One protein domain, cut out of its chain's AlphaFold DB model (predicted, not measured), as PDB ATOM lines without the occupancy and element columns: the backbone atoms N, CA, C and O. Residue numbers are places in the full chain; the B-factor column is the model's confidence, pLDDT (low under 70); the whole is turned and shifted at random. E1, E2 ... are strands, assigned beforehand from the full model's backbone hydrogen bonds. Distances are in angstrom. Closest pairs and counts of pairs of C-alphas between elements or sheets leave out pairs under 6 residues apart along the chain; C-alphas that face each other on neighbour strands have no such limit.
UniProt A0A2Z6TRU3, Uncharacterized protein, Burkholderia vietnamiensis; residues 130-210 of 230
ATOM      1  N   GLN A 130     167.255 148.006  86.801       97.25
ATOM      2  CA  GLN A 130     168.629 148.461  86.623       97.25
ATOM      3  C   GLN A 130     169.529 147.841  87.685       97.25
ATOM      4  O   GLN A 130     169.312 148.038  88.878       97.25
ATOM      5  N   VAL A 131     170.558 147.106  87.262       97.12
ATOM      6  CA  VAL A 131     171.575 146.566  88.176       97.12
ATOM      7  C   VAL A 131     172.334 147.720  88.831       97.12
ATOM      8  O   VAL A 131     172.652 148.710  88.170       97.12
ATOM      9  N   ALA A 132     172.615 147.606  90.132       96.50
ATOM     10  CA  ALA A 132     173.361 148.631  90.854       96.50
ATOM     11  C   ALA A 132     174.756 148.825  90.253       96.50
ATOM     12  O   ALA A 132     175.475 147.864  89.969       96.50
ATOM     13  N   ALA A 133     175.163 150.082  90.077       93.88
ATOM     14  CA  ALA A 133     176.498 150.379  89.576       93.88
ATOM     15  C   ALA A 133     177.564 149.842  90.549       93.88
ATOM     16  O   ALA A 133     177.511 150.111  91.751       93.88
ATOM     17  N   GLY A 134     178.539 149.097  90.023       93.19
ATOM     18  CA  GLY A 134     179.586 148.456  90.826       93.19
ATOM     19  C   GLY A 134     179.169 147.142  91.493       93.19
ATOM     20  O   GLY A 134     179.923 146.639  92.327       93.19
ATOM     21  N   ALA A 135     178.000 146.588  91.143       95.19
ATOM     22  CA  ALA A 135     177.601 145.265  91.599       95.19
ATOM     23  C   ALA A 135     178.560 144.182  91.084       95.19
ATOM     24  O   ALA A 135     178.944 144.178  89.914       95.19
ATOM     25  N   THR A 136     178.951 143.264  91.962       95.69
ATOM     26  CA  THR A 136     179.909 142.187  91.662       95.69
ATOM     27  C   THR A 136     179.632 140.961  92.526       95.69
ATOM     28  O   THR A 136     178.923 141.057  93.525       95.69
ATOM     29  N   ALA A 137     180.215 139.820  92.170       95.62
ATOM     30  CA  ALA A 137     180.136 138.584  92.945       95.62
ATOM     31  C   ALA A 137     181.118 138.528  94.134       95.62
ATOM     32  O   ALA A 137     181.031 137.603  94.937       95.62
ATOM     33  N   ASP A 138     182.041 139.488  94.267       95.12
ATOM     34  CA  ASP A 138     182.921 139.588  95.440       95.12
ATOM     35  C   ASP A 138     182.098 139.870  96.705       95.12
ATOM     36  O   ASP A 138     181.494 140.934  96.850       95.12
ATOM     37  N   THR A 139     182.099 138.916  97.637       91.94
ATOM     38  CA  THR A 139     181.355 138.983  98.902       91.94
ATOM     39  C   THR A 139     181.867 140.063  99.854       91.94
ATOM     40  O   THR A 139     181.160 140.417 100.797       91.94
ATOM     41  N   SER A 140     183.047 140.630  99.594       93.75
ATOM     42  CA  SER A 140     183.577 141.795 100.311       93.75
ATOM     43  C   SER A 140     182.965 143.115  99.823       93.75
ATOM     44  O   SER A 140     183.085 144.137 100.502       93.75
ATOM     45  N   ASN A 141     182.298 143.123  98.660       91.12
ATOM     46  CA  ASN A 141     181.641 144.310  98.124       91.12
ATOM     47  C   ASN A 141     180.230 144.474  98.731       91.12
ATOM     48  O   ASN A 141     179.403 143.562  98.649       91.12
ATOM     49  N   PRO A 142     179.891 145.648  99.299       88.25
ATOM     50  CA  PRO A 142     178.546 145.902  99.816       88.25
ATOM     51  C   PRO A 142     177.456 145.865  98.730       88.25
ATOM     52  O   PRO A 142     176.304 145.547  99.036       88.25
ATOM     53  N   VAL A 143     177.793 146.166  97.473       93.88
ATOM     54  CA  VAL A 143     176.922 146.074  96.293       93.88
ATOM     55  C   VAL A 143     177.139 144.708  95.638       93.88
ATOM     56  O   VAL A 143     178.019 144.511  94.805       93.88
ATOM     57  N   LEU A 144     176.329 143.742  96.055       96.25
ATOM     58  CA  LEU A 144     176.509 142.331  95.735       96.25
ATOM     59  C   LEU A 144     175.587 141.889  94.588       96.25
ATOM     60  O   LEU A 144     174.390 142.189  94.597       96.25
ATOM     61  N   TRP A 145     176.150 141.160  93.630       97.88
ATOM     62  CA  TRP A 145     175.465 140.365  92.611       97.88
ATOM     63  C   TRP A 145     176.072 138.963  92.622       97.88
ATOM     64  O   TRP A 145     177.045 138.674  91.928       97.88
ATOM     65  N   PHE A 146     175.551 138.115  93.498       98.12
ATOM     66  CA  PHE A 146     176.167 136.847  93.869       98.12
ATOM     67  C   PHE A 146     175.229 135.670  93.609       98.12
ATOM     68  O   PHE A 146     174.022 135.774  93.845       98.12
ATOM     69  N   ASN A 147     175.803 134.549  93.154       98.31
ATOM     70  CA  ASN A 147     175.099 133.318  92.774       98.31
ATOM     71  C   ASN A 147     173.975 133.519  91.745       98.31
ATOM     72  O   ASN A 147     172.964 132.820  91.779       98.31
ATOM     73  N   ALA A 148     174.146 134.460  90.821       98.19
ATOM     74  CA  ALA A 148     173.284 134.603  89.659       98.19
ATOM     75  C   ALA A 148     174.053 135.210  88.486       98.19
ATOM     76  O   ALA A 148     174.966 136.017  88.672       98.19
ATOM     77  N   ASN A 149     173.635 134.874  87.273       98.31
ATOM     78  CA  ASN A 149     174.092 135.550  86.067       98.31
ATOM     79  C   ASN A 149     173.571 136.993  86.032       98.31
ATOM     80  O   ASN A 149     172.580 137.323  86.688       98.31
ATOM     81  N   ALA A 150     174.221 137.857  85.249       97.25
ATOM     82  CA  ALA A 150     173.663 139.168  84.921       97.25
ATOM     83  C   ALA A 150     172.288 139.002  84.242       97.25
ATOM     84  O   ALA A 150     172.090 138.012  83.528       97.25
ATOM     85  N   PRO A 151     171.337 139.933  84.452       98.25
ATOM     86  CA  PRO A 151     170.026 139.816  83.848       98.25
ATOM     87  C   PRO A 151     170.143 139.947  82.332       98.25
ATOM     88  O   PRO A 151     170.876 140.792  81.816       98.25
ATOM     89  N   THR A 152     169.374 139.139  81.622       98.44
ATOM     90  CA  THR A 152     169.228 139.221  80.168       98.44
ATOM     91  C   THR A 152     167.789 139.542  79.830       98.44
ATOM     92  O   THR A 152     166.904 139.260  80.629       98.44
ATOM     93  N   GLN A 153     167.530 140.107  78.653       98.50
ATOM     94  CA  GLN A 153     166.160 140.366  78.229       98.50
ATOM     95  C   GLN A 153     165.882 139.892  76.809       98.50
ATOM     96  O   GLN A 153     166.768 139.893  75.956       98.50
ATOM     97  N   SER A 154     164.622 139.563  76.559       98.12
ATOM     98  CA  SER A 154     164.051 139.309  75.240       98.12
ATOM     99  C   SER A 154     162.741 140.080  75.087       98.12
ATOM    100  O   SER A 154     162.141 140.497  76.079       98.12
ATOM    101  N   VAL A 155     162.310 140.307  73.848       97.94
ATOM    102  CA  VAL A 155     161.040 140.972  73.535       97.94
ATOM    103  C   VAL A 155     160.241 140.046  72.634       97.94
ATOM    104  O   VAL A 155     160.773 139.557  71.637       97.94
ATOM    105  N   ASP A 156     158.992 139.776  72.996       96.56
ATOM    106  CA  ASP A 156     158.106 138.941  72.193       96.56
ATOM    107  C   ASP A 156     157.455 139.723  71.034       96.56
ATOM    108  O   ASP A 156     157.598 140.941  70.900       96.56
ATOM    109  N   ALA A 157     156.709 139.014  70.183       95.88
ATOM    110  CA  ALA A 157     156.030 139.605  69.028       95.88
ATOM    111  C   ALA A 157     154.961 140.657  69.397       95.88
ATOM    112  O   ALA A 157     154.582 141.461  68.549       95.88
ATOM    113  N   ASN A 158     154.490 140.670  70.647       94.50
ATOM    114  CA  ASN A 158     153.498 141.616  71.157       94.50
ATOM    115  C   ASN A 158     154.150 142.827  71.854       94.50
ATOM    116  O   ASN A 158     153.447 143.681  72.399       94.50
ATOM    117  N   GLY A 159     155.487 142.908  71.860       94.44
ATOM    118  CA  GLY A 159     156.243 143.962  72.534       94.44
ATOM    119  C   GLY A 159     156.372 143.771  74.047       94.44
ATOM    120  O   GLY A 159     156.766 144.705  74.745       94.44
ATOM    121  N   HIS A 160     156.041 142.588  74.572       97.19
ATOM    122  CA  HIS A 160     156.247 142.255  75.973       97.19
ATOM    123  C   HIS A 160     157.709 141.864  76.216       97.19
ATOM    124  O   HIS A 160     158.277 141.040  75.502       97.19
ATOM    125  N   VAL A 161     158.327 142.448  77.242       98.31
ATOM    126  CA  VAL A 161     159.731 142.215  77.591       98.31
ATOM    127  C   VAL A 161     159.828 141.130  78.661       98.31
ATOM    128  O   VAL A 161     159.244 141.259  79.733       98.31
ATOM    129  N   ASN A 162     160.587 140.070  78.413       98.38
ATOM    130  CA  ASN A 162     160.948 139.105  79.448       98.38
ATOM    131  C   ASN A 162     162.377 139.386  79.900       98.38
ATOM    132  O   ASN A 162     163.289 139.352  79.079       98.38
ATOM    133  N   VAL A 163     162.566 139.697  81.180       98.75
ATOM    134  CA  VAL A 163     163.873 139.867  81.815       98.75
ATOM    135  C   VAL A 163     164.139 138.640  82.670       98.75
ATOM    136  O   VAL A 163     163.426 138.399  83.637       98.75
ATOM    137  N   ASP A 164     165.178 137.888  82.340       98.62
ATOM    138  CA  ASP A 164     165.557 136.658  83.023       98.62
ATOM    139  C   ASP A 164     166.823 136.861  83.852       98.62
ATOM    140  O   ASP A 164     167.834 137.372  83.367       98.62
ATOM    141  N   VAL A 165     166.782 136.396  85.098       98.69
ATOM    142  CA  VAL A 165     167.943 136.251  85.975       98.69
ATOM    143  C   VAL A 165     168.107 134.777  86.304       98.69
ATOM    144  O   VAL A 165     167.313 134.204  87.047       98.69
ATOM    145  N   LYS A 166     169.162 134.160  85.771       98.56
ATOM    146  CA  LYS A 166     169.486 132.768  86.079       98.56
ATOM    147  C   LYS A 166     170.257 132.674  87.385       98.56
ATOM    148  O   LYS A 166     171.405 133.112  87.452       98.56
ATOM    149  N   GLN A 167     169.640 132.085  88.402       98.50
ATOM    150  CA  GLN A 167     170.299 131.780  89.664       98.50
ATOM    151  C   GLN A 167     171.247 130.585  89.477       98.50
ATOM    152  O   GLN A 167     170.970 129.661  88.714       98.50
ATOM    153  N   THR A 168     172.401 130.616  90.139       98.00
ATOM    154  CA  THR A 168     173.473 129.616  89.984       98.00
ATOM    155  C   THR A 168     173.886 128.956  91.296       98.00
ATOM    156  O   THR A 168     174.781 128.115  91.301       98.00
ATOM    157  N   GLY A 169     173.254 129.313  92.413       97.38
ATOM    158  CA  GLY A 169     173.522 128.721  93.721       97.38
ATOM    159  C   GLY A 169     172.336 128.873  94.663       97.38
ATOM    160  O   GLY A 169     171.429 129.653  94.397       97.38
ATOM    161  N   GLN A 170     172.343 128.142  95.780       97.56
ATOM    162  CA  GLN A 170     171.174 128.022  96.659       97.56
ATOM    163  C   GLN A 170     170.700 129.353  97.259       97.56
ATOM    164  O   GLN A 170     169.502 129.595  97.342       97.56
ATOM    165  N   ASN A 171     171.622 130.238  97.636       97.81
ATOM    166  CA  ASN A 171     171.293 131.567  98.148       97.81
ATOM    167  C   ASN A 171     171.914 132.619  97.233       97.81
ATOM    168  O   ASN A 171     173.140 132.676  97.114       97.81
ATOM    169  N   ALA A 172     171.079 133.442  96.604       98.19
ATOM    170  CA  ALA A 172     171.508 134.545  95.752       98.19
ATOM    171  C   ALA A 172     171.227 135.898  96.402       98.19
ATOM    172  O   ALA A 172     170.248 136.069  97.129       98.19
ATOM    173  N   VAL A 173     172.085 136.877  96.113       97.94
ATOM    174  CA  VAL A 173     171.898 138.268  96.540       97.94
ATOM    175  C   VAL A 173     172.093 139.166  95.336       97.94
ATOM    176  O   VAL A 173     173.163 139.157  94.731       97.94
ATOM    177  N   LEU A 174     171.070 139.951  95.013       98.38
ATOM    178  CA  LEU A 174     171.033 140.800  93.828       98.38
ATOM    179  C   LEU A 174     170.786 142.238  94.249       98.38
ATOM    180  O   LEU A 174     169.775 142.547  94.885       98.38
ATOM    181  N   THR A 175     171.720 143.120  93.907       97.62
ATOM    182  CA  THR A 175     171.603 144.547  94.204       97.62
ATOM    183  C   THR A 175     171.230 145.310  92.948       97.62
ATOM    184  O   THR A 175     171.984 145.359  91.978       97.62
ATOM    185  N   TRP A 176     170.059 145.926  92.996       97.44
ATOM    186  CA  TRP A 176     169.485 146.749  91.946       97.44
ATOM    187  C   TRP A 176     169.659 148.226  92.305       97.44
ATOM    188  O   TRP A 176     169.467 148.608  93.460       97.44
ATOM    189  N   GLU A 177     169.998 149.062  91.325       95.62
ATOM    190  CA  GLU A 177     169.886 150.517  91.462       95.62
ATOM    191  C   GLU A 177     168.404 150.881  91.596       95.62
ATOM    192  O   GLU A 177     167.987 151.510  92.566       95.62
ATOM    193  N   THR A 178     167.598 150.388  90.651       95.56
ATOM    194  CA  THR A 178     166.136 150.454  90.656       95.56
ATOM    195  C   THR A 178     165.565 149.084  90.318       95.56
ATOM    196  O   THR A 178     166.078 148.379  89.448       95.56
ATOM    197  N   MET A 179     164.488 148.702  91.005       96.50
ATOM    198  CA  MET A 179     163.769 147.452  90.759       96.50
ATOM    199  C   MET A 179     162.286 147.754  90.524       96.50
ATOM    200  O   MET A 179     161.425 147.378  91.313       96.50
ATOM    201  N   ASN A 180     162.000 148.481  89.444       95.75
ATOM    202  CA  ASN A 180     160.637 148.789  89.023       95.75
ATOM    203  C   ASN A 180     160.313 147.980  87.765       95.75
ATOM    204  O   ASN A 180     161.026 148.070  86.768       95.75
ATOM    205  N   VAL A 181     159.239 147.196  87.803       96.75
ATOM    206  CA  VAL A 181     158.821 146.364  86.668       96.75
ATOM    207  C   VAL A 181     157.825 147.147  85.814       96.75
ATOM    208  O   VAL A 181     156.792 147.598  86.312       96.75
ATOM    209  N   GLY A 182     158.154 147.342  84.537       95.69
ATOM    210  CA  GLY A 182     157.271 147.992  83.570       95.69
ATOM    211  C   GLY A 182     156.007 147.176  83.285       95.69
ATOM    212  O   GLY A 182     155.944 145.975  83.534       95.69
ATOM    213  N   ARG A 183     154.975 147.825  82.737       93.25
ATOM    214  CA  ARG A 183     153.664 147.190  82.499       93.25
ATOM    215  C   ARG A 183     153.682 146.015  81.530       93.25
ATOM    216  O   ARG A 183     152.815 145.156  81.620       93.25
ATOM    217  N   GLN A 184     154.604 146.022  80.577       94.88
ATOM    218  CA  GLN A 184     154.797 144.928  79.628       94.88
ATOM    219  C   GLN A 184     156.156 144.293  79.903       94.88
ATOM    220  O   GLN A 184     157.000 144.188  79.016       94.88
ATOM    221  N   THR A 185     156.433 144.004  81.172       97.81
ATOM    222  CA  THR A 185     157.667 143.354  81.595       97.81
ATOM    223  C   THR A 185     157.365 142.242  82.578       97.81
ATOM    224  O   THR A 185     156.694 142.462  83.581       97.81
ATOM    225  N   THR A 186     157.941 141.074  82.327       98.38
ATOM    226  CA  THR A 186     158.071 140.012  83.323       98.38
ATOM    227  C   THR A 186     159.519 139.983  83.770       98.38
ATOM    228  O   THR A 186     160.419 139.908  82.938       98.38
ATOM    229  N   LEU A 187     159.747 140.054  85.080       98.50
ATOM    230  CA  LEU A 187     161.033 139.713  85.678       98.50
ATOM    231  C   LEU A 187     160.945 138.279  86.193       98.50
ATOM    232  O   LEU A 187     160.186 138.000  87.119       98.50
ATOM    233  N   ASN A 188     161.719 137.390  85.590       98.31
ATOM    234  CA  ASN A 188     161.778 135.981  85.925       98.31
ATOM    235  C   ASN A 188     163.104 135.647  86.621       98.31
ATOM    236  O   ASN A 188     164.179 136.038  86.165       98.31
ATOM    237  N   PHE A 189     163.021 134.891  87.714       98.25
ATOM    238  CA  PHE A 189     164.179 134.318  88.391       98.25
ATOM    239  C   PHE A 189     164.203 132.819  88.101       98.25
ATOM    240  O   PHE A 189     163.423 132.056  88.669       98.25
ATOM    241  N   ASP A 190     165.093 132.394  87.206       98.00
ATOM    242  CA  ASP A 190     165.277 130.979  86.901       98.00
ATOM    243  C   ASP A 190     166.055 130.311  88.040       98.00
ATOM    244  O   ASP A 190     167.279 130.416  88.143       98.00
ATOM    245  N   GLN A 191     165.302 129.634  88.909       97.81
ATOM    246  CA  GLN A 191     165.801 128.836  90.028       97.81
ATOM    247  C   GLN A 191     165.715 127.329  89.748       97.81
ATOM    248  O   GLN A 191     165.751 126.526  90.682       97.81
ATOM    249  N   SER A 192     165.581 126.923  88.481       96.50
ATOM    250  CA  SER A 192     165.362 125.520  88.096       96.50
ATOM    251  C   SER A 192     166.468 124.571  88.565       96.50
ATOM    252  O   SER A 192     166.190 123.407  88.845       96.50
ATOM    253  N   GLY A 193     167.700 125.062  88.737       95.81
ATOM    254  CA  GLY A 193     168.803 124.281  89.306       95.81
ATOM    255  C   GLY A 193     168.608 123.880  90.777       95.81
ATOM    256  O   GLY A 193     169.317 123.000  91.258       95.81
ATOM    257  N   GLY A 194     167.657 124.501  91.484       95.69
ATOM    258  CA  GLY A 194     167.272 124.166  92.859       95.69
ATOM    259  C   GLY A 194     166.087 123.222  92.985       95.69
ATOM    260  O   GLY A 194     165.729 122.838  94.100       95.69
ATOM    261  N   THR A 195     165.469 122.853  91.863       96.00
ATOM    262  CA  THR A 195     164.313 121.962  91.854       96.00
ATOM    263  C   THR A 195     164.744 120.544  92.223       96.00
ATOM    264  O   THR A 195     165.563 119.916  91.555       96.00
ATOM    265  N   GLN A 196     164.172 120.030  93.305       95.06
ATOM    266  CA  GLN A 196     164.372 118.679  93.809       95.06
ATOM    267  C   GLN A 196     163.479 117.679  93.059       95.06
ATOM    268  O   GLN A 196     162.476 118.041  92.443       95.06
ATOM    269  N   THR A 197     163.799 116.387  93.147       94.94
ATOM    270  CA  THR A 197     163.042 115.308  92.476       94.94
ATOM    271  C   THR A 197     161.592 115.178  92.947       94.94
ATOM    272  O   THR A 197     160.752 114.677  92.207       94.94
ATOM    273  N   ASN A 198     161.282 115.648  94.156       94.88
ATOM    274  CA  ASN A 198     159.925 115.714  94.706       94.88
ATOM    275  C   ASN A 198     159.157 116.990  94.291       94.88
ATOM    276  O   ASN A 198     158.053 117.212  94.779       94.88
ATOM    277  N   GLY A 199     159.739 117.841  93.439       93.38
ATOM    278  CA  GLY A 199     159.151 119.103  92.983       93.38
ATOM    279  C   GLY A 199     159.325 120.290  93.938       93.38
ATOM    280  O   GLY A 199     158.912 121.395  93.594       93.38
ATOM    281  N   ALA A 200     159.939 120.107  95.112       95.12
ATOM    282  CA  ALA A 200     160.269 121.218  96.002       95.12
ATOM    283  C   ALA A 200     161.466 122.022  95.467       95.12
ATOM    284  O   ALA A 200     162.287 121.505  94.713       95.12
ATOM    285  N   ASN A 201     161.595 123.282  95.879       96.06
ATOM    286  CA  ASN A 201     162.753 124.116  95.566       96.06
ATOM    287  C   ASN A 201     163.239 124.800  96.848       96.06
ATOM    288  O   ASN A 201     162.450 125.424  97.556       96.06
ATOM    289  N   ASN A 202     164.521 124.637  97.169       94.25
ATOM    290  CA  ASN A 202     165.140 125.196  98.374       94.25
ATOM    291  C   ASN A 202     166.084 126.372  98.078       94.25
ATOM    292  O   ASN A 202     166.857 126.771  98.954       94.25
ATOM    293  N   TRP A 203     166.059 126.891  96.850       97.81
ATOM    294  CA  TRP A 203     166.794 128.085  96.469       97.81
ATOM    295  C   TRP A 203     166.028 129.344  96.861       97.81
ATOM    296  O   TRP A 203     164.804 129.419  96.773       97.81
ATOM    297  N   ALA A 204     166.768 130.366  97.269       97.69
ATOM    298  CA  ALA A 204     166.231 131.660  97.653       97.69
ATOM    299  C   ALA A 204     167.030 132.791  97.003       97.69
ATOM    300  O   ALA A 204     168.241 132.677  96.788       97.69
ATOM    301  N   VAL A 205     166.349 133.901  96.722       98.12
ATOM    302  CA  VAL A 205     166.955 135.132  96.210       98.12
ATOM    303  C   VAL A 205     166.608 136.307  97.118       98.12
ATOM    304  O   VAL A 205     165.442 136.564  97.415       98.12
ATOM    305  N   LEU A 206     167.626 137.044  97.553       97.75
ATOM    306  CA  LEU A 206     167.479 138.322  98.238       97.75
ATOM    307  C   LEU A 206     167.672 139.457  97.231       97.75
ATOM    308  O   LEU A 206     168.790 139.726  96.788       97.75
ATOM    309  N   ASN A 207     166.588 140.157  96.919       97.62
ATOM    310  CA  ASN A 207     166.634 141.373  96.116       97.62
ATOM    311  C   ASN A 207     166.809 142.600  97.020       97.62
ATOM    312  O   ASN A 207     166.040 142.806  97.958       97.62
ATOM    313  N   ARG A 208     167.816 143.427  96.731       95.94
ATOM    314  CA  ARG A 208     168.100 144.682  97.439       95.94
ATOM    315  C   ARG A 208     168.034 145.832  96.443       95.94
ATOM    316  O   ARG A 208     168.831 145.862  95.515       95.94
ATOM    317  N   ALA A 209     167.125 146.779  96.635       92.25
ATOM    318  CA  ALA A 209     167.094 148.006  95.844       92.25
ATOM    319  C   ALA A 209     167.819 149.128  96.597       92.25
ATOM    320  O   ALA A 209     167.586 149.331  97.791       92.25
ATOM    321  N   THR A 210     168.707 149.857  95.922       85.38
ATOM    322  CA  THR A 210     169.375 151.003  96.540       85.38
ATOM    323  C   THR A 210     168.433 152.197  96.602       85.38
ATOM    324  O   THR A 210     167.864 152.604  95.596       85.38
TER     325      THR A 210
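What this domain is: This is residues 130 to 210 of the 230 residues of an uncharacterized protein of Burkholderia vietnamiensis (UniProt A0A2Z6TRU3). What shape is this? It has little regular structure: two small sheets, E1 E2 E4 and E3 E5, make a V, with residues 167 to 170 linking them at its narrow end. What is it made of? The printed part has 81 residues, no named helix and strands E1 to E5 in order, all strand, with 31 residues named. The sheets run E1, E2, E4, mixed, and E3, E5, parallel. It is only just compact, close to loose, radius of gyration of the C-alphas 13.6 A, and flat, 39 by 38 by 15 A.

Where its parts are: Where are the strands? E1 is residues 152 to 155, 10.7 A; E2 161 to 166, 16.0 A; E3 171 to 179, 19.1 A; E4 185 to 190, 15.5 A; E5 204 to 209, 16.5 A. Which anchors help? C-alpha 152 is at (169.228, 139.221, 80.168), C-alpha 209 at (167.094, 148.006, 95.844).

How they stand to each other: How do E1, E2 and E4 pair? E1 and E2 form an antiparallel hairpin, N 152 and O 164 2.9 A apart; E2 and E4 are parallel, N 163 and O 186 2.8 A. And E3? It bends by 91 degrees at residue 176 and is parallel to E5, N 172 and O 204 2.9 A.

The domain as a whole: Any cut or long link? The printed part has no cut; E4 to E5 is long. Any low confidence? No printed residue is under 70.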